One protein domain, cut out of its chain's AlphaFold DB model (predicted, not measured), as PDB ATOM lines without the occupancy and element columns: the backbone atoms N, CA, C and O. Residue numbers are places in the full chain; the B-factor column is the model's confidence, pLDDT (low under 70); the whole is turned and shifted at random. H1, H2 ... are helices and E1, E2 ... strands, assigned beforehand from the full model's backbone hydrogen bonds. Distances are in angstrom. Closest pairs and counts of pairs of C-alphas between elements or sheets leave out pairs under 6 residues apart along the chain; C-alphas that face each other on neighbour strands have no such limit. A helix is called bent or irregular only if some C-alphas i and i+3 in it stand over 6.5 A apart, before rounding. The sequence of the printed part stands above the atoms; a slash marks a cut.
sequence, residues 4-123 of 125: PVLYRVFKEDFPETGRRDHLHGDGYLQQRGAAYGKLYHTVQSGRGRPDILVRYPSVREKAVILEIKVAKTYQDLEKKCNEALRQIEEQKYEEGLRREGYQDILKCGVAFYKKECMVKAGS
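What this domain is: This is residues 4 to 123 of the 125 residues of an uncharacterized protein of Blautia sp. An81 (UniProt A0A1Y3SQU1). A twisted sheet of five strands has one face covered by two helices, H2 slanting over E3 and E4 and the shorter H3 following it over E3. A third helix, H1, only grazes the sheet near E5, and a long looping stretch without named elements, residues 13 to 37, leads from it to the edge strand E1. The printed part has 120 residues, with three named helices and five named strands in the order H1 E1 E2 E3 H2 H3 E4 E5, and its class is mixed, helices and strands. The sheet's order is E1 E2 E3 E4 E5; it is mixed, with E3 and E4 parallel and the other neighbours antiparallel. The whole is compact, with a radius of gyration of the C-alphas of 14.7 A and spans of 43 by 33 by 25 A.

Where its parts are: Find C-alpha 4 at (9.875, 40.394, -38.490); from there H1 runs over residues 4 to 12. After the long stretch, E1 holds residues 38 to 41 and E2 residues 52 to 55. Look next at C-alpha 63, at (-3.500, 36.671, -21.869), where E3 begins; it runs to residue 70, 23.7 A from first to last C-alpha. H2, residues 76 to 90, is the longest helix, 20.5 A from first to last C-alpha, and H3 follows with residues 93 to 100. H3 is neither bent nor irregular, but only just: C-alphas 93 and 96 are 6.2 A apart. The longest strand, E4, spans residues 105 to 113 and 26.5 A, and E5, residues 116 to 121, measures 17.2 A and ends at C-alpha 121, at (-5.398, 48.078, -27.898).

How they stand to each other: Begin with the sheet, where E1, E2 and E3 form a meander, each strand the antiparallel neighbour of the one before. In the hairpin of E1 and E2, N 38 and O 55 are 2.9 A apart, within hydrogen-bond range; in the hairpin of E2 and E3, N 54 and O 64 are 2.9 A apart. E3 and E4 are parallel at 19 degrees, and there you find N 65 and O 106 at 2.8 A. E4 and E5 form a third hairpin, antiparallel at 159 degrees, with N 111 and O 118 at 2.9 A. E3, H2, H3 and E4 make a strand-helix-strand unit, two parallel neighbour strands with helices between them, and its crossover is right-handed. H2 and H3 are on the same face of the sheet, two layers in all, helices over strands. H2 has a height over the sheet of 7.2 A and lies over E3 and E4, slantwise to the strands at 41 degrees to E3 on the local plane; its closest C-alphas to E4 are those of Cys 81 and Gly 109, 4.5 A. H3, at a height of 9.6 A, lies over E3 and runs along the strands, at 16 degrees to E3 on the local plane; the closest C-alphas of the two are those of Ile 65 and Tyr 93, 7.6 A. H2 and H3 are close but not clearly touching, with the C-alphas of Ile 88 and Glu 94 closest at 8.0 A. H1 only grazes the sheet with its residues 5 to 9, and the C-alphas of Val 9 and Val 119 in E5 are 7.7 A apart; H1 is apart from H2 and H3. Every O i to N i+4 pair is within hydrogen-bond range in H1 and H2, and 3 of 4 are in H3.

The domain as a whole: The two C-alphas farthest apart are those of Gly 33 and Thr 73, 43.2 A. The printed part has no cut. The link from H1 to E1, 25 residues, is long, and within it residues 30 to 31 pair antiparallel with residues 34 to 35. Look at the B-factor column for confidence: the mean pLDDT of the printed part is 70.6, and residues 4 to 48 and residue 57 are under 70.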
ATOM      1  N   PRO A   4       9.381  39.195 -39.175       43.81
ATOM      2  CA  PRO A   4       9.875  40.394 -38.490       43.81
ATOM      3  C   PRO A   4       8.818  41.431 -38.081       43.81
ATOM      4  O   PRO A   4       9.026  42.111 -37.078       43.81
ATOM      5  N   VAL A   5       7.696  41.577 -38.797       44.53
ATOM      6  CA  VAL A   5       6.704  42.617 -38.448       44.53
ATOM      7  C   VAL A   5       5.917  42.223 -37.203       44.53
ATOM      8  O   VAL A   5       5.702  43.046 -36.319       44.53
ATOM      9  N   LEU A   6       5.565  40.941 -37.093       51.09
ATOM     10  CA  LEU A   6       4.897  40.407 -35.912       51.09
ATOM     11  C   LEU A   6       5.805  40.506 -34.678       51.09
ATOM     12  O   LEU A   6       5.357  40.953 -33.628       51.09
ATOM     13  N   TYR A   7       7.095  40.171 -34.819       48.56
ATOM     14  CA  TYR A   7       8.070  40.316 -33.734       48.56
ATOM     15  C   TYR A   7       8.226  41.776 -33.287       48.56
ATOM     16  O   TYR A   7       8.324  42.037 -32.094       48.56
ATOM     17  N   ARG A   8       8.189  42.746 -34.211       45.09
ATOM     18  CA  ARG A   8       8.258  44.172 -33.862       45.09
ATOM     19  C   ARG A   8       7.040  44.637 -33.063       45.09
ATOM     20  O   ARG A   8       7.228  45.274 -32.035       45.09
ATOM     21  N   VAL A   9       5.834  44.239 -33.478       49.72
ATOM     22  CA  VAL A   9       4.589  44.491 -32.727       49.72
ATOM     23  C   VAL A   9       4.678  43.900 -31.318       49.72
ATOM     24  O   VAL A   9       4.379  44.574 -30.340       49.72
ATOM     25  N   PHE A  10       5.182  42.670 -31.187       52.88
ATOM     26  CA  PHE A  10       5.401  42.077 -29.867       52.88
ATOM     27  C   PHE A  10       6.526  42.750 -29.067       52.88
ATOM     28  O   PHE A  10       6.480  42.710 -27.850       52.88
ATOM     29  N   LYS A  11       7.519  43.386 -29.692       44.47
ATOM     30  CA  LYS A  11       8.655  43.994 -28.981       44.47
ATOM     31  C   LYS A  11       8.411  45.443 -28.542       44.47
ATOM     32  O   LYS A  11       8.962  45.870 -27.533       44.47
ATOM     33  N   GLU A  12       7.636  46.211 -29.311       42.84
ATOM     34  CA  GLU A  12       7.330  47.617 -29.001       42.84
ATOM     35  C   GLU A  12       6.218  47.743 -27.947       42.84
ATOM     36  O   GLU A  12       6.326  48.587 -27.059       42.84
ATOM     37  N   ASP A  13       5.213  46.859 -27.976       44.03
ATOM     38  CA  ASP A  13       4.115  46.844 -26.996       44.03
ATOM     39  C   ASP A  13       4.404  45.967 -25.756       44.03
ATOM     40  O   ASP A  13       3.703  46.063 -24.744       44.03
ATOM     41  N   PHE A  14       5.445  45.122 -25.801       48.38
ATOM     42  CA  PHE A  14       5.890  44.288 -24.679       48.38
ATOM     43  C   PHE A  14       7.409  44.447 -24.491       48.38
ATOM     44  O   PHE A  14       8.191  43.792 -25.185       48.38
ATOM     45  N   PRO A  15       7.869  45.323 -23.577       37.28
ATOM     46  CA  PRO A  15       9.295  45.543 -23.384       37.28
ATOM     47  C   PRO A  15       9.962  44.273 -22.839       37.28
ATOM     48  O   PRO A  15       9.744  43.886 -21.692       37.28
ATOM     49  N   GLU A  16      10.799  43.628 -23.656       44.62
ATOM     50  CA  GLU A  16      11.694  42.568 -23.193       44.62
ATOM     51  C   GLU A  16      12.678  43.134 -22.157       44.62
ATOM     52  O   GLU A  16      13.487  44.023 -22.442       44.62
ATOM     53  N   THR A  17      12.703  42.530 -20.971       36.47
ATOM     54  CA  THR A  17      13.922  42.468 -20.161       36.47
ATOM     55  C   THR A  17      14.943  41.641 -20.946       36.47
ATOM     56  O   THR A  17      14.865  40.416 -20.982       36.47
ATOM     57  N   GLY A  18      15.830  42.325 -21.668       36.44
ATOM     58  CA  GLY A  18      16.532  41.770 -22.822       36.44
ATOM     59  C   GLY A  18      17.338  40.483 -22.615       36.44
ATOM     60  O   GLY A  18      18.160  40.382 -21.702       36.44
ATOM     61  N   ARG A  19      17.207  39.561 -23.581       34.78
ATOM     62  CA  ARG A  19      18.322  38.834 -24.225       34.78
ATOM     63  C   ARG A  19      17.812  37.900 -25.337       34.78
ATOM     64  O   ARG A  19      17.038  37.002 -25.059       34.78
ATOM     65  N   ARG A  20      18.377  38.085 -26.544       35.25
ATOM     66  CA  ARG A  20      18.283  37.297 -27.801       35.25
ATOM     67  C   ARG A  20      17.451  35.999 -27.755       35.25
ATOM     68  O   ARG A  20      17.899  34.989 -27.211       35.25
ATOM     69  N   ASP A  21      16.339  36.025 -28.486       39.81
ATOM     70  CA  ASP A  21      15.398  34.917 -28.657       39.81
ATOM     71  C   ASP A  21      15.628  34.111 -29.945       39.81
ATOM     72  O   ASP A  21      16.000  34.654 -30.987       39.81
ATOM     73  N   HIS A  22      15.378  32.799 -29.881       34.81
ATOM     74  CA  HIS A  22      15.393  31.867 -31.016       34.81
ATOM     75  C   HIS A  22      14.023  31.177 -31.139       34.81
ATOM     76  O   HIS A  22      13.588  30.489 -30.218       34.81
ATOM     77  N   LEU A  23      13.368  31.315 -32.297       37.41
ATOM     78  CA  LEU A  23      12.140  30.593 -32.656       37.41
ATOM     79  C   LEU A  23      12.483  29.144 -33.048       37.41
ATOM     80  O   LEU A  23      13.255  28.938 -33.983       37.41
ATOM     81  N   HIS A  24      11.918  28.145 -32.361       35.84
ATOM     82  CA  HIS A  24      11.997  26.739 -32.786       35.84
ATOM     83  C   HIS A  24      10.771  26.340 -33.622       35.84
ATOM     84  O   HIS A  24       9.670  26.848 -33.407       35.84
ATOM     85  N   GLY A  25      10.981  25.415 -34.566       31.50
ATOM     86  CA  GLY A  25      10.045  25.014 -35.631       31.50
ATOM     87  C   GLY A  25       8.700  24.406 -35.206       31.50
ATOM     88  O   GLY A  25       7.885  24.128 -36.078       31.50
ATOM     89  N   ASP A  26       8.435  24.281 -33.903       35.97
ATOM     90  CA  ASP A  26       7.236  23.636 -33.343       35.97
ATOM     91  C   ASP A  26       6.270  24.626 -32.655       35.97
ATOM     92  O   ASP A  26       5.344  24.223 -31.952       35.97
ATOM     93  N   GLY A  27       6.480  25.939 -32.818       39.09
ATOM     94  CA  GLY A  27       5.580  26.979 -32.287       39.09
ATOM     95  C   GLY A  27       5.739  27.289 -30.792       39.09
ATOM     96  O   GLY A  27       4.954  28.058 -30.239       39.09
ATOM     97  N   TYR A  28       6.764  26.741 -30.136       34.84
ATOM     98  CA  TYR A  28       7.147  27.094 -28.769       34.84
ATOM     99  C   TYR A  28       8.349  28.048 -28.778       34.84
ATOM    100  O   TYR A  28       9.415  27.714 -29.298       34.84
ATOM    101  N   LEU A  29       8.196  29.225 -28.159       40.00
ATOM    102  CA  LEU A  29       9.317  30.089 -27.789       40.00
ATOM    103  C   LEU A  29       9.737  29.705 -26.366       40.00
ATOM    104  O   LEU A  29       9.065  30.046 -25.396       40.00
ATOM    105  N   GLN A  30      10.807  28.925 -26.237       35.31
ATOM    106  CA  GLN A  30      11.298  28.475 -24.937       35.31
ATOM    107  C   GLN A  30      12.710  29.019 -24.718       35.31
ATOM    108  O   GLN A  30      13.665  28.543 -25.329       35.31
ATOM    109  N   GLN A  31      12.855  29.999 -23.823       38.72
ATOM    110  CA  GLN A  31      14.152  30.326 -23.239       38.72
ATOM    111  C   GLN A  31      14.247  29.626 -21.882       38.72
ATOM    112  O   GLN A  31      13.292  29.589 -21.104       38.72
ATOM    113  N   ARG A  32      15.399  29.010 -21.606       31.34
ATOM    114  CA  ARG A  32      15.659  28.329 -20.334       31.34
ATOM    115  C   ARG A  32      15.408  29.295 -19.167       31.34
ATOM    116  O   ARG A  32      16.185  30.221 -18.977       31.34
ATOM    117  N   GLY A  33      14.354  29.042 -18.389       33.12
ATOM    118  CA  GLY A  33      14.097  29.705 -17.105       33.12
ATOM    119  C   GLY A  33      12.877  30.631 -17.030       33.12
ATOM    120  O   GLY A  33      12.500  30.989 -15.922       33.12
ATOM    121  N   ALA A  34      12.219  30.967 -18.142       33.34
ATOM    122  CA  ALA A  34      10.942  31.687 -18.131       33.34
ATOM    123  C   ALA A  34      10.068  31.151 -19.267       33.34
ATOM    124  O   ALA A  34      10.407  31.252 -20.445       33.34
ATOM    125  N   ALA A  35       8.979  30.482 -18.900       34.06
ATOM    126  CA  ALA A  35       8.077  29.867 -19.854       34.06
ATOM    127  C   ALA A  35       7.230  30.970 -20.498       34.06
ATOM    128  O   ALA A  35       6.265  31.447 -19.911       34.06
ATOM    129  N   TYR A  36       7.612  31.408 -21.696       47.88
ATOM    130  CA  TYR A  36       6.744  32.287 -22.464       47.88
ATOM    131  C   TYR A  36       5.534  31.513 -22.961       47.88
ATOM    132  O   TYR A  36       5.577  30.304 -23.212       47.88
ATOM    133  N   GLY A  37       4.428  32.242 -23.016       47.75
ATOM    134  CA  GLY A  37       3.117  31.689 -23.239       47.75
ATOM    135  C   GLY A  37       2.995  30.813 -24.477       47.75
ATOM    136  O   GLY A  37       3.660  31.017 -25.491       47.75
ATOM    137  N   LYS A  38       2.104  29.827 -24.402       48.94
ATOM    138  CA  LYS A  38       1.824  28.957 -25.540       48.94
ATOM    139  C   LYS A  38       1.137  29.780 -26.629       48.94
ATOM    140  O   LYS A  38       0.043  30.307 -26.411       48.94
ATOM    141  N   LEU A  39       1.806  29.907 -27.775       51.22
ATOM    142  CA  LEU A  39       1.278  30.559 -28.964       51.22
ATOM    143  C   LEU A  39       0.352  29.585 -29.683       51.22
ATOM    144  O   LEU A  39       0.766  28.513 -30.119       51.22
ATOM    145  N   TYR A  40      -0.907  29.970 -29.822       54.97
ATOM    146  CA  TYR A  40      -1.850  29.259 -30.667       54.97
ATOM    147  C   TYR A  40      -2.132  30.146 -31.880       54.97
ATOM    148  O   TYR A  40      -2.789  31.177 -31.746       54.97
ATOM    149  N   HIS A  41      -1.607  29.764 -33.048       47.25
ATOM    150  CA  HIS A  41      -1.982  30.361 -34.328       47.25
ATOM    151  C   HIS A  41      -3.003  29.444 -35.006       47.25
ATOM    152  O   HIS A  41      -2.769  28.243 -35.145       47.25
ATOM    153  N   THR A  42      -4.153  29.975 -35.415       45.66
ATOM    154  CA  THR A  42      -5.150  29.179 -36.144       45.66
ATOM    155  C   THR A  42      -5.659  29.954 -37.343       45.66
ATOM    156  O   THR A  42      -6.404  30.910 -37.190       45.66
ATOM    157  N   VAL A  43      -5.289  29.520 -38.550       42.69
ATOM    158  CA  VAL A  43      -5.870  30.046 -39.791       42.69
ATOM    159  C   VAL A  43      -7.158  29.268 -40.055       42.69
ATOM    160  O   VAL A  43      -7.151  28.264 -40.763       42.69
ATOM    161  N   GLN A  44      -8.262  29.668 -39.424       35.09
ATOM    162  CA  GLN A  44      -9.585  29.129 -39.740       35.09
ATOM    163  C   GLN A  44     -10.579  30.259 -39.998       35.09
ATOM    164  O   GLN A  44     -10.890  31.056 -39.118       35.09
ATOM    165  N   SER A  45     -11.120  30.285 -41.218       43.41
ATOM    166  CA  SER A  45     -12.329  31.037 -41.547       43.41
ATOM    167  C   SER A  45     -13.489  30.530 -40.688       43.41
ATOM    168  O   SER A  45     -14.103  29.524 -41.026       43.41
ATOM    169  N   GLY A  46     -13.826  31.231 -39.604       48.44
ATOM    170  CA  GLY A  46     -15.150  31.101 -38.990       48.44
ATOM    171  C   GLY A  46     -15.197  31.089 -37.465       48.44
ATOM    172  O   GLY A  46     -14.800  30.125 -36.825       48.44
ATOM    173  N   ARG A  47     -15.808  32.149 -36.916       52.47
ATOM    174  CA  ARG A  47     -16.715  32.203 -35.745       52.47
ATOM    175  C   ARG A  47     -16.315  31.529 -34.415       52.47
ATOM    176  O   ARG A  47     -17.182  31.390 -33.561       52.47
ATOM    177  N   GLY A  48     -15.069  31.091 -34.210       63.12
ATOM    178  CA  GLY A  48     -14.719  30.344 -32.990       63.12
ATOM    179  C   GLY A  48     -13.362  30.629 -32.348       63.12
ATOM    180  O   GLY A  48     -13.193  30.293 -31.175       63.12
ATOM    181  N   ARG A  49     -12.387  31.210 -33.064       71.25
ATOM    182  CA  ARG A  49     -11.030  31.456 -32.540       71.25
ATOM    183  C   ARG A  49     -10.405  32.729 -33.120       71.25
ATOM    184  O   ARG A  49     -10.644  33.008 -34.294       71.25
ATOM    185  N   PRO A  50      -9.605  33.463 -32.327       80.81
ATOM    186  CA  PRO A  50      -8.831  34.596 -32.830       80.81
ATOM    187  C   PRO A  50      -7.689  34.130 -33.736       80.81
ATOM    188  O   PRO A  50      -7.262  32.973 -33.657       80.81
ATOM    189  N   ASP A  51      -7.153  35.047 -34.542       82.25
ATOM    190  CA  ASP A  51      -5.986  34.770 -35.388       82.25
ATOM    191  C   ASP A  51      -4.768  34.326 -34.560       82.25
ATOM    192  O   ASP A  51      -4.099  33.341 -34.898       82.25
ATOM    193  N   ILE A  52      -4.488  35.041 -33.461       83.88
ATOM    194  CA  ILE A  52      -3.411  34.709 -32.521       83.88
ATOM    195  C   ILE A  52      -3.924  34.824 -31.087       83.88
ATOM    196  O   ILE A  52      -4.497  35.836 -30.682       83.88
ATOM    197  N   LEU A  53      -3.651  33.785 -30.298       83.88
ATOM    198  CA  LEU A  53      -3.866  33.779 -28.859       83.88
ATOM    199  C   LEU A  53      -2.557  33.461 -28.139       83.88
ATOM    200  O   LEU A  53      -1.962  32.402 -28.354       83.88
ATOM    201  N   VAL A  54      -2.142  34.367 -27.255       83.12
ATOM    202  CA  VAL A  54      -0.969  34.205 -26.392       83.12
ATOM    203  C   VAL A  54      -1.443  33.991 -24.963       83.12
ATOM    204  O   VAL A  54      -2.165  34.822 -24.411       83.12
ATOM    205  N   ARG A  55      -1.043  32.872 -24.360       76.62
ATOM    206  CA  ARG A  55      -1.394  32.518 -22.979       76.62
ATOM    207  C   ARG A  55      -0.142  32.278 -22.170       76.62
ATOM    208  O   ARG A  55       0.516  31.267 -22.412       76.62
ATOM    209  N   TYR A  56       0.178  33.159 -21.233       73.44
ATOM    210  CA  TYR A  56       1.265  32.896 -20.297       73.44
ATOM    211  C   TYR A  56       0.927  31.675 -19.420       73.44
ATOM    212  O   TYR A  56      -0.248  31.415 -19.178       73.44
ATOM    213  N   PRO A  57       1.911  30.869 -18.986       69.62
ATOM    214  CA  PRO A  57       1.643  29.612 -18.284       69.62
ATOM    215  C   PRO A  57       0.853  29.784 -16.985       69.62
ATOM    216  O   PRO A  57       0.136  28.868 -16.582       69.62
ATOM    217  N   SER A  58       0.987  30.933 -16.322       74.94
ATOM    218  CA  SER A  58       0.214  31.268 -15.133       74.94
ATOM    219  C   SER A  58      -1.021  32.086 -15.501       74.94
ATOM    220  O   SER A  58      -0.929  33.133 -16.128       74.94
ATOM    221  N   VAL A  59      -2.189  31.678 -15.005       72.69
ATOM    222  CA  VAL A  59      -3.452  32.431 -15.161       72.69
ATOM    223  C   VAL A  59      -3.469  33.766 -14.406       72.69
ATOM    224  O   VAL A  59      -4.344  34.601 -14.628       72.69
ATOM    225  N   ARG A  60      -2.507  33.969 -13.493       72.31
ATOM    226  CA  ARG A  60      -2.275  35.260 -12.825       72.31
ATOM    227  C   ARG A  60      -1.545  36.252 -13.732       72.31
ATOM    228  O   ARG A  60      -1.506  37.434 -13.413       72.31
ATOM    229  N   GLU A  61      -0.941  35.763 -14.810       76.12
ATOM    230  CA  GLU A  61      -0.292  36.575 -15.832       76.12
ATOM    231  C   GLU A  61      -1.286  36.916 -16.951       76.12
ATOM    232  O   GLU A  61      -2.425  36.444 -16.985       76.12
ATOM    233  N   LYS A  62      -0.852  37.779 -17.870       80.06
ATOM    234  CA  LYS A  62      -1.694  38.317 -18.936       80.06
ATOM    235  C   LYS A  62      -2.028  37.250 -19.987       80.06
ATOM    236  O   LYS A  62      -1.200  36.407 -20.313       80.06
ATOM    237  N   ALA A  63      -3.208  37.313 -20.588       85.38
ATOM    238  CA  ALA A  63      -3.500  36.671 -21.869       85.38
ATOM    239  C   ALA A  63      -3.686  37.740 -22.950       85.38
ATOM    240  O   ALA A  63      -4.195  38.824 -22.669       85.38
ATOM    241  N   VAL A  64      -3.280  37.454 -24.188       86.81
ATOM    242  CA  VAL A  64      -3.388  38.406 -25.303       86.81
ATOM    243  C   VAL A  64      -4.150  37.778 -26.458       86.81
ATOM    244  O   VAL A  64      -3.758  36.730 -26.968       86.81
ATOM    245  N   ILE A  65      -5.220  38.440 -26.885       89.75
ATOM    246  CA  ILE A  65      -6.016  38.092 -28.061       89.75
ATOM    247  C   ILE A  65      -5.667  39.082 -29.172       89.75
ATOM    248  O   ILE A  65      -5.854  40.283 -28.987       89.75
ATOM    249  N   LEU A  66      -5.205  38.598 -30.325       89.06
ATOM    250  CA  LEU A  66      -4.956  39.431 -31.498       89.06
ATOM    251  C   LEU A  66      -5.833  38.985 -32.667       89.06
ATOM    252  O   LEU A  66      -5.923  37.796 -32.975       89.06
ATOM    253  N   GLU A  67      -6.411  39.966 -33.349       89.50
ATOM    254  CA  GLU A  67      -7.144  39.786 -34.600       89.50
ATOM    255  C   GLU A  67      -6.537  40.696 -35.670       89.50
ATOM    256  O   GLU A  67      -6.276  41.880 -35.433       89.50
ATOM    257  N   ILE A  68      -6.304  40.141 -36.855       90.25
ATOM    258  CA  ILE A  68      -5.565  40.760 -37.946       90.25
ATOM    259  C   ILE A  68      -6.510  41.043 -39.117       90.25
ATOM    260  O   ILE A  68      -7.339  40.228 -39.523       90.25
ATOM    261  N   LYS A  69      -6.370  42.225 -39.719       91.88
ATOM    262  CA  LYS A  69      -7.095  42.638 -40.923       91.88
ATOM    263  C   LYS A  69      -6.150  43.204 -41.973       91.88
ATOM    264  O   LYS A  69      -5.105  43.770 -41.669       91.88
ATOM    265  N   VAL A  70      -6.551  43.088 -43.236       92.06
ATOM    266  CA  VAL A  70      -5.859  43.724 -44.362       92.06
ATOM    267  C   VAL A  70      -6.692  44.906 -44.850       92.06
ATOM    268  O   VAL A  70      -7.884  44.774 -45.145       92.06
ATOM    269  N   ALA A  71      -6.062  46.073 -44.911       93.31
ATOM    270  CA  ALA A  71      -6.619  47.313 -45.422       93.31
ATOM    271  C   ALA A  71      -6.304  47.470 -46.919       93.31
ATOM    272  O   ALA A  71      -5.246  47.057 -47.397       93.31
ATOM    273  N   LYS A  72      -7.233  48.071 -47.674       94.12
ATOM    274  CA  LYS A  72      -7.037  48.358 -49.109       94.12
ATOM    275  C   LYS A  72      -6.331  49.691 -49.341       94.12
ATOM    276  O   LYS A  72      -5.685  49.861 -50.372       94.12
ATOM    277  N   THR A  73      -6.448  50.612 -48.393       94.69
ATOM    278  CA  THR A  73      -5.800  51.924 -48.400       94.69
ATOM    279  C   THR A  73      -5.129  52.182 -47.054       94.69
ATOM    280  O   THR A  73      -5.437  51.518 -46.066       94.69
ATOM    281  N   TYR A  74      -4.213  53.150 -47.006       92.38
ATOM    282  CA  TYR A  74      -3.576  53.550 -45.750       92.38
ATOM    283  C   TYR A  74      -4.598  54.151 -44.770       92.38
ATOM    284  O   TYR A  74      -4.582  53.840 -43.585       92.38
ATOM    285  N   GLN A  75      -5.549  54.941 -45.278       95.38
ATOM    286  CA  GLN A  75      -6.613  55.562 -44.483       95.38
ATOM    287  C   GLN A  75      -7.561  54.534 -43.843       95.38
ATOM    288  O   GLN A  75      -8.166  54.809 -42.811       95.38
ATOM    289  N   ASP A  76      -7.673  53.334 -44.421       96.06
ATOM    290  CA  ASP A  76      -8.504  52.258 -43.875       96.06
ATOM    291  C   ASP A  76      -7.870  51.550 -42.663       96.06
ATOM    292  O   ASP A  76      -8.559  50.760 -42.014       96.06
ATOM    293  N   LEU A  77      -6.590  51.787 -42.342       91.12
ATOM    294  CA  LEU A  77      -5.881  51.080 -41.264       91.12
ATOM    295  C   LEU A  77      -6.606  51.184 -39.918       91.12
ATOM    296  O   LEU A  77      -6.858  50.165 -39.272       91.12
ATOM    297  N   GLU A  78      -7.006  52.392 -39.522       94.94
ATOM    298  CA  GLU A  78      -7.703  52.601 -38.250       94.94
ATOM    299  C   GLU A  78      -9.067  51.909 -38.240       94.94
ATOM    300  O   GLU A  78      -9.409  51.183 -37.300       94.94
ATOM    301  N   LYS A  79      -9.838  52.074 -39.321       96.94
ATOM    302  CA  LYS A  79     -11.131  51.409 -39.490       96.94
ATOM    303  C   LYS A  79     -10.986  49.891 -39.369       96.94
ATOM    304  O   LYS A  79     -11.788  49.255 -38.689       96.94
ATOM    305  N   LYS A  80      -9.948  49.313 -39.974       96.12
ATOM    306  CA  LYS A  80      -9.659  47.877 -39.908       96.12
ATOM    307  C   LYS A  80      -9.227  47.411 -38.519       96.12
ATOM    308  O   LYS A  80      -9.657  46.335 -38.112       96.12
ATOM    309  N   CYS A  81      -8.477  48.213 -37.766       93.50
ATOM    310  CA  CYS A  81      -8.186  47.913 -36.360       93.50
ATOM    311  C   CYS A  81      -9.469  47.882 -35.518       93.50
ATOM    312  O   CYS A  81      -9.670  46.964 -34.726       93.50
ATOM    313  N   ASN A  82     -10.372  48.846 -35.726       95.75
ATOM    314  CA  ASN A  82     -11.663  48.886 -35.035       95.75
ATOM    315  C   ASN A  82     -12.556  47.692 -35.418       95.75
ATOM    316  O   ASN A  82     -13.196  47.108 -34.548       95.75
ATOM    317  N   GLU A  83     -12.578  47.292 -36.696       95.56
ATOM    318  CA  GLU A  83     -13.277  46.079 -37.149       95.56
ATOM    319  C   GLU A  83     -12.723  44.815 -36.470       95.56
ATOM    320  O   GLU A  83     -13.504  43.955 -36.064       95.56
ATOM    321  N   ALA A  84     -11.399  44.714 -36.318       94.00
ATOM    322  CA  ALA A  84     -10.739  43.599 -35.642       94.00
ATOM    323  C   ALA A  84     -11.110  43.534 -34.151       94.00
ATOM    324  O   ALA A  84     -11.549  42.492 -33.670       94.00
ATOM    325  N   LEU A  85     -11.027  44.663 -33.437       94.31
ATOM    326  CA  LEU A  85     -11.454  44.755 -32.037       94.31
ATOM    327  C   LEU A  85     -12.934  44.404 -31.872       94.31
ATOM    328  O   LEU A  85     -13.284  43.615 -31.000       94.31
ATOM    329  N   ARG A  86     -13.802  44.927 -32.746       94.56
ATOM    330  CA  ARG A  86     -15.233  44.601 -32.726       94.56
ATOM    331  C   ARG A  86     -15.466  43.103 -32.908       94.56
ATOM    332  O   ARG A  86     -16.292  42.538 -32.204       94.56
ATOM    333  N   GLN A  87     -14.727  42.455 -33.808       93.31
ATOM    334  CA  GLN A  87     -14.828  41.010 -33.991       93.31
ATOM    335  C   GLN A  87     -14.403  40.240 -32.732       93.31
ATOM    336  O   GLN A  87     -15.076  39.275 -32.380       93.31
ATOM    337  N   ILE A  88     -13.339  40.658 -32.036       91.81
ATOM    338  CA  ILE A  88     -12.925  40.030 -30.769       91.81
ATOM    339  C   ILE A  88     -14.066  40.074 -29.741       91.81
ATOM    340  O   ILE A  88     -14.336  39.064 -29.086       91.81
ATOM    341  N   GLU A  89     -14.748  41.217 -29.626       92.06
ATOM    342  CA  GLU A  89     -15.888  41.390 -28.718       92.06
ATOM    343  C   GLU A  89     -17.113  40.572 -29.155       92.06
ATOM    344  O   GLU A  89     -17.681  39.832 -28.355       92.06
ATOM    345  N   GLU A  90     -17.509  40.653 -30.429       92.31
ATOM    346  CA  GLU A  90     -18.679  39.945 -30.974       92.31
ATOM    347  C   GLU A  90     -18.541  38.421 -30.856       92.31
ATOM    348  O   GLU A  90     -19.524  37.724 -30.604       92.31
ATOM    349  N   GLN A  91     -17.321  37.902 -31.015       90.50
ATOM    350  CA  GLN A  91     -17.025  36.475 -30.883       90.50
ATOM    351  C   GLN A  91     -16.740  36.046 -29.440       90.50
ATOM    352  O   GLN A  91     -16.537  34.856 -29.193       90.50
ATOM    353  N   LYS A  92     -16.728  36.988 -28.484       90.31
ATOM    354  CA  LYS A  92     -16.585  36.712 -27.048       90.31
ATOM    355  C   LYS A  92     -15.359  35.856 -26.720       90.31
ATOM    356  O   LYS A  92     -15.390  35.010 -25.824       90.31
ATOM    357  N   TYR A  93     -14.249  36.079 -27.426       87.38
ATOM    358  CA  TYR A  93     -13.034  35.271 -27.263       87.38
ATOM    359  C   TYR A  93     -12.483  35.295 -25.829       87.38
ATOM    360  O   TYR A  93     -11.853  34.332 -25.387       87.38
ATOM    361  N   GLU A  94     -12.761  36.359 -25.074       89.31
ATOM    362  CA  GLU A  94     -12.376  36.456 -23.668       89.31
ATOM    363  C   GLU A  94     -13.134  35.495 -22.743       89.31
ATOM    364  O   GLU A  94     -12.571  35.086 -21.732       89.31
ATOM    365  N   GLU A  95     -14.372  35.088 -23.060       89.25
ATOM    366  CA  GLU A  95     -15.193  34.259 -22.160       89.25
ATOM    367  C   GLU A  95     -14.513  32.912 -21.872       89.25
ATOM    368  O   GLU A  95     -14.529  32.417 -20.743       89.25
ATOM    369  N   GLY A  96     -13.853  32.332 -22.880       85.00
ATOM    370  CA  GLY A  96     -13.043  31.127 -22.713       85.00
ATOM    371  C   GLY A  96     -11.892  31.331 -21.727       85.00
ATOM    372  O   GLY A  96     -11.723  30.527 -20.815       85.00
ATOM    373  N   LEU A  97     -11.154  32.433 -21.862       85.94
ATOM    374  CA  LEU A  97     -10.011  32.765 -21.005       85.94
ATOM    375  C   LEU A  97     -10.434  33.088 -19.569       85.94
ATOM    376  O   LEU A  97      -9.785  32.645 -18.625       85.94
ATOM    377  N   ARG A  98     -11.555  33.797 -19.396       88.56
ATOM    378  CA  ARG A  98     -12.135  34.082 -18.077       88.56
ATOM    379  C   ARG A  98     -12.518  32.789 -17.352       88.56
ATOM    380  O   ARG A  98     -12.210  32.651 -16.173       88.56
ATOM    381  N   ARG A  99     -13.121  31.814 -18.053       87.12
ATOM    382  CA  ARG A  99     -13.419  30.479 -17.487       87.12
ATOM    383  C   ARG A  99     -12.161  29.690 -17.124       87.12
ATOM    384  O   ARG A  99     -12.188  28.933 -16.164       87.12
ATOM    385  N   GLU A 100     -11.078  29.869 -17.876       83.50
ATOM    386  CA  GLU A 100      -9.769  29.279 -17.565       83.50
ATOM    387  C   GLU A 100      -9.058  29.981 -16.387       83.50
ATOM    388  O   GLU A 100      -8.102  29.434 -15.847       83.50
ATOM    389  N   GLY A 101      -9.533  31.156 -15.954       86.25
ATOM    390  CA  GLY A 101      -9.039  31.877 -14.777       86.25
ATOM    391  C   GLY A 101      -8.204  33.126 -15.072       86.25
ATOM    392  O   GLY A 101      -7.782  33.788 -14.123       86.25
ATOM    393  N   TYR A 102      -7.988  33.481 -16.343       84.88
ATOM    394  CA  TYR A 102      -7.265  34.705 -16.702       84.88
ATOM    395  C   TYR A 102      -8.077  35.944 -16.331       84.88
ATOM    396  O   TYR A 102      -9.244  36.071 -16.708       84.88
ATOM    397  N   GLN A 103      -7.443  36.870 -15.614       85.25
ATOM    398  CA  GLN A 103      -8.064  38.133 -15.203       85.25
ATOM    399  C   GLN A 103      -7.545  39.337 -15.994       85.25
ATOM    400  O   GLN A 103      -8.314  40.254 -16.279       85.25
ATOM    401  N   ASP A 104      -6.268  39.314 -16.373       85.75
ATOM    402  CA  ASP A 104      -5.643  40.337 -17.208       85.75
ATOM    403  C   ASP A 104      -5.654  39.863 -18.667       85.75
ATOM    404  O   ASP A 104      -4.895  38.976 -19.054       85.75
ATOM    405  N   ILE A 105      -6.580  40.396 -19.466       88.12
ATOM    406  CA  ILE A 105      -6.764  40.013 -20.870       88.12
ATOM    407  C   ILE A 105      -6.627  41.261 -21.738       88.12
ATOM    408  O   ILE A 105      -7.460  42.165 -21.682       88.12
ATOM    409  N   LEU A 106      -5.596  41.284 -22.578       88.94
ATOM    410  CA  LEU A 106      -5.370  42.328 -23.570       88.94
ATOM    411  C   LEU A 106      -5.962  41.906 -24.919       88.94
ATOM    412  O   LEU A 106      -5.678  40.821 -25.422       88.94
ATOM    413  N   LYS A 107      -6.764  42.782 -25.521       91.00
ATOM    414  CA  LYS A 107      -7.352  42.595 -26.853       91.00
ATOM    415  C   LYS A 107      -6.675  43.563 -27.818       91.00
ATOM    416  O   LYS A 107      -6.648  44.759 -27.539       91.00
ATOM    417  N   CYS A 108      -6.166  43.081 -28.946       91.25
ATOM    418  CA  CYS A 108      -5.491  43.912 -29.941       91.25
ATOM    419  C   CYS A 108      -6.097  43.709 -31.330       91.25
ATOM    420  O   CYS A 108      -6.186  42.586 -31.828       91.25
ATOM    421  N   GLY A 109      -6.458  44.812 -31.980       92.81
ATOM    422  CA  GLY A 109      -6.747  44.838 -33.408       92.81
ATOM    423  C   GLY A 109      -5.503  45.258 -34.175       92.81
ATOM    424  O   GLY A 109      -4.922  46.298 -33.871       92.81
ATOM    425  N   VAL A 110      -5.104  44.472 -35.172       92.06
ATOM    426  CA  VAL A 110      -3.962  44.772 -36.043       92.06
ATOM    427  C   VAL A 110      -4.453  44.923 -37.478       92.06
ATOM    428  O   VAL A 110      -5.161  44.059 -37.991       92.06
ATOM    429  N   ALA A 111      -4.063  45.997 -38.157       91.69
ATOM    430  CA  ALA A 111      -4.357  46.202 -39.569       91.69
ATOM    431  C   ALA A 111      -3.075  46.372 -40.381       91.69
ATOM    432  O   ALA A 111      -2.181  47.108 -39.977       91.69
ATOM    433  N   PHE A 112      -3.011  45.741 -41.552       90.44
ATOM    434  CA  PHE A 112      -1.886  45.846 -42.480       90.44
ATOM    435  C   PHE A 112      -2.286  46.544 -43.776       90.44
ATOM    436  O   PHE A 112      -3.320  46.228 -44.365       90.44
ATOM    437  N   TYR A 113      -1.415  47.421 -44.272       88.75
ATOM    438  CA  TYR A 113      -1.469  47.983 -45.617       88.75
ATOM    439  C   TYR A 113      -0.068  47.926 -46.234       88.75
ATOM    440  O   TYR A 113       0.822  48.690 -45.866       88.75
ATOM    441  N   LYS A 114       0.140  47.025 -47.203       90.06
ATOM    442  CA  LYS A 114       1.466  46.757 -47.789       90.06
ATOM    443  C   LYS A 114       2.496  46.417 -46.695       90.06
ATOM    444  O   LYS A 114       2.377  45.363 -46.081       90.06
ATOM    445  N   LYS A 115       3.498  47.280 -46.485       86.50
ATOM    446  CA  LYS A 115       4.559  47.136 -45.471       86.50
ATOM    447  C   LYS A 115       4.263  47.894 -44.172       86.50
ATOM    448  O   LYS A 115       5.011  47.747 -43.216       86.50
ATOM    449  N   GLU A 116       3.185  48.672 -44.146       84.50
ATOM    450  CA  GLU A 116       2.751  49.436 -42.981       84.50
ATOM    451  C   GLU A 116       1.752  48.620 -42.159       84.50
ATOM    452  O   GLU A 116       0.942  47.860 -42.708       84.50
ATOM    453  N   CYS A 117       1.771  48.809 -40.843       87.56
ATOM    454  CA  CYS A 117       0.758  48.265 -39.951       87.56
ATOM    455  C   CYS A 117       0.333  49.280 -38.894       87.56
ATOM    456  O   CYS A 117       1.099  50.157 -38.508       87.56
ATOM    457  N   MET A 118      -0.892  49.122 -38.411       88.00
ATOM    458  CA  MET A 118      -1.414  49.817 -37.244       88.00
ATOM    459  C   MET A 118      -1.859  48.779 -36.219       88.00
ATOM    460  O   MET A 118      -2.416  47.742 -36.583       88.00
ATOM    461  N   VAL A 119      -1.613  49.074 -34.946       90.44
ATOM    462  CA  VAL A 119      -2.038  48.263 -33.805       90.44
ATOM    463  C   VAL A 119      -2.899  49.143 -32.911       90.44
ATOM    464  O   VAL A 119      -2.578  50.309 -32.683       90.44
ATOM    465  N   LYS A 120      -4.010  48.597 -32.416       90.88
ATOM    466  CA  LYS A 120      -4.884  49.273 -31.459       90.88
ATOM    467  C   LYS A 120      -5.239  48.331 -30.321       90.88
ATOM    468  O   LYS A 120      -5.819  47.268 -30.555       90.88
ATOM    469  N   ALA A 121      -4.925  48.747 -29.099       89.19
ATOM    470  CA  ALA A 121      -5.398  48.078 -27.898       89.19
ATOM    471  C   ALA A 121      -6.890  48.383 -27.683       89.19
ATOM    472  O   ALA A 121      -7.329  49.531 -27.784       89.19
ATOM    473  N   GLY A 122      -7.671  47.343 -27.405       82.88
ATOM    474  CA  GLY A 122      -9.042  47.462 -26.930       82.88
ATOM    475  C   GLY A 122      -9.065  47.855 -25.458       82.88
ATOM    476  O   GLY A 122      -8.172  47.494 -24.692       82.88
ATOM    477  N   SER A 123     -10.095  48.591 -25.051       71.19
ATOM    478  CA  SER A 123     -10.305  48.939 -23.649       71.19
ATOM    479  C   SER A 123     -10.590  47.672 -22.838       71.19
ATOM    480  O   SER A 123     -11.549  46.957 -23.126       71.19
TER     481      SER A 123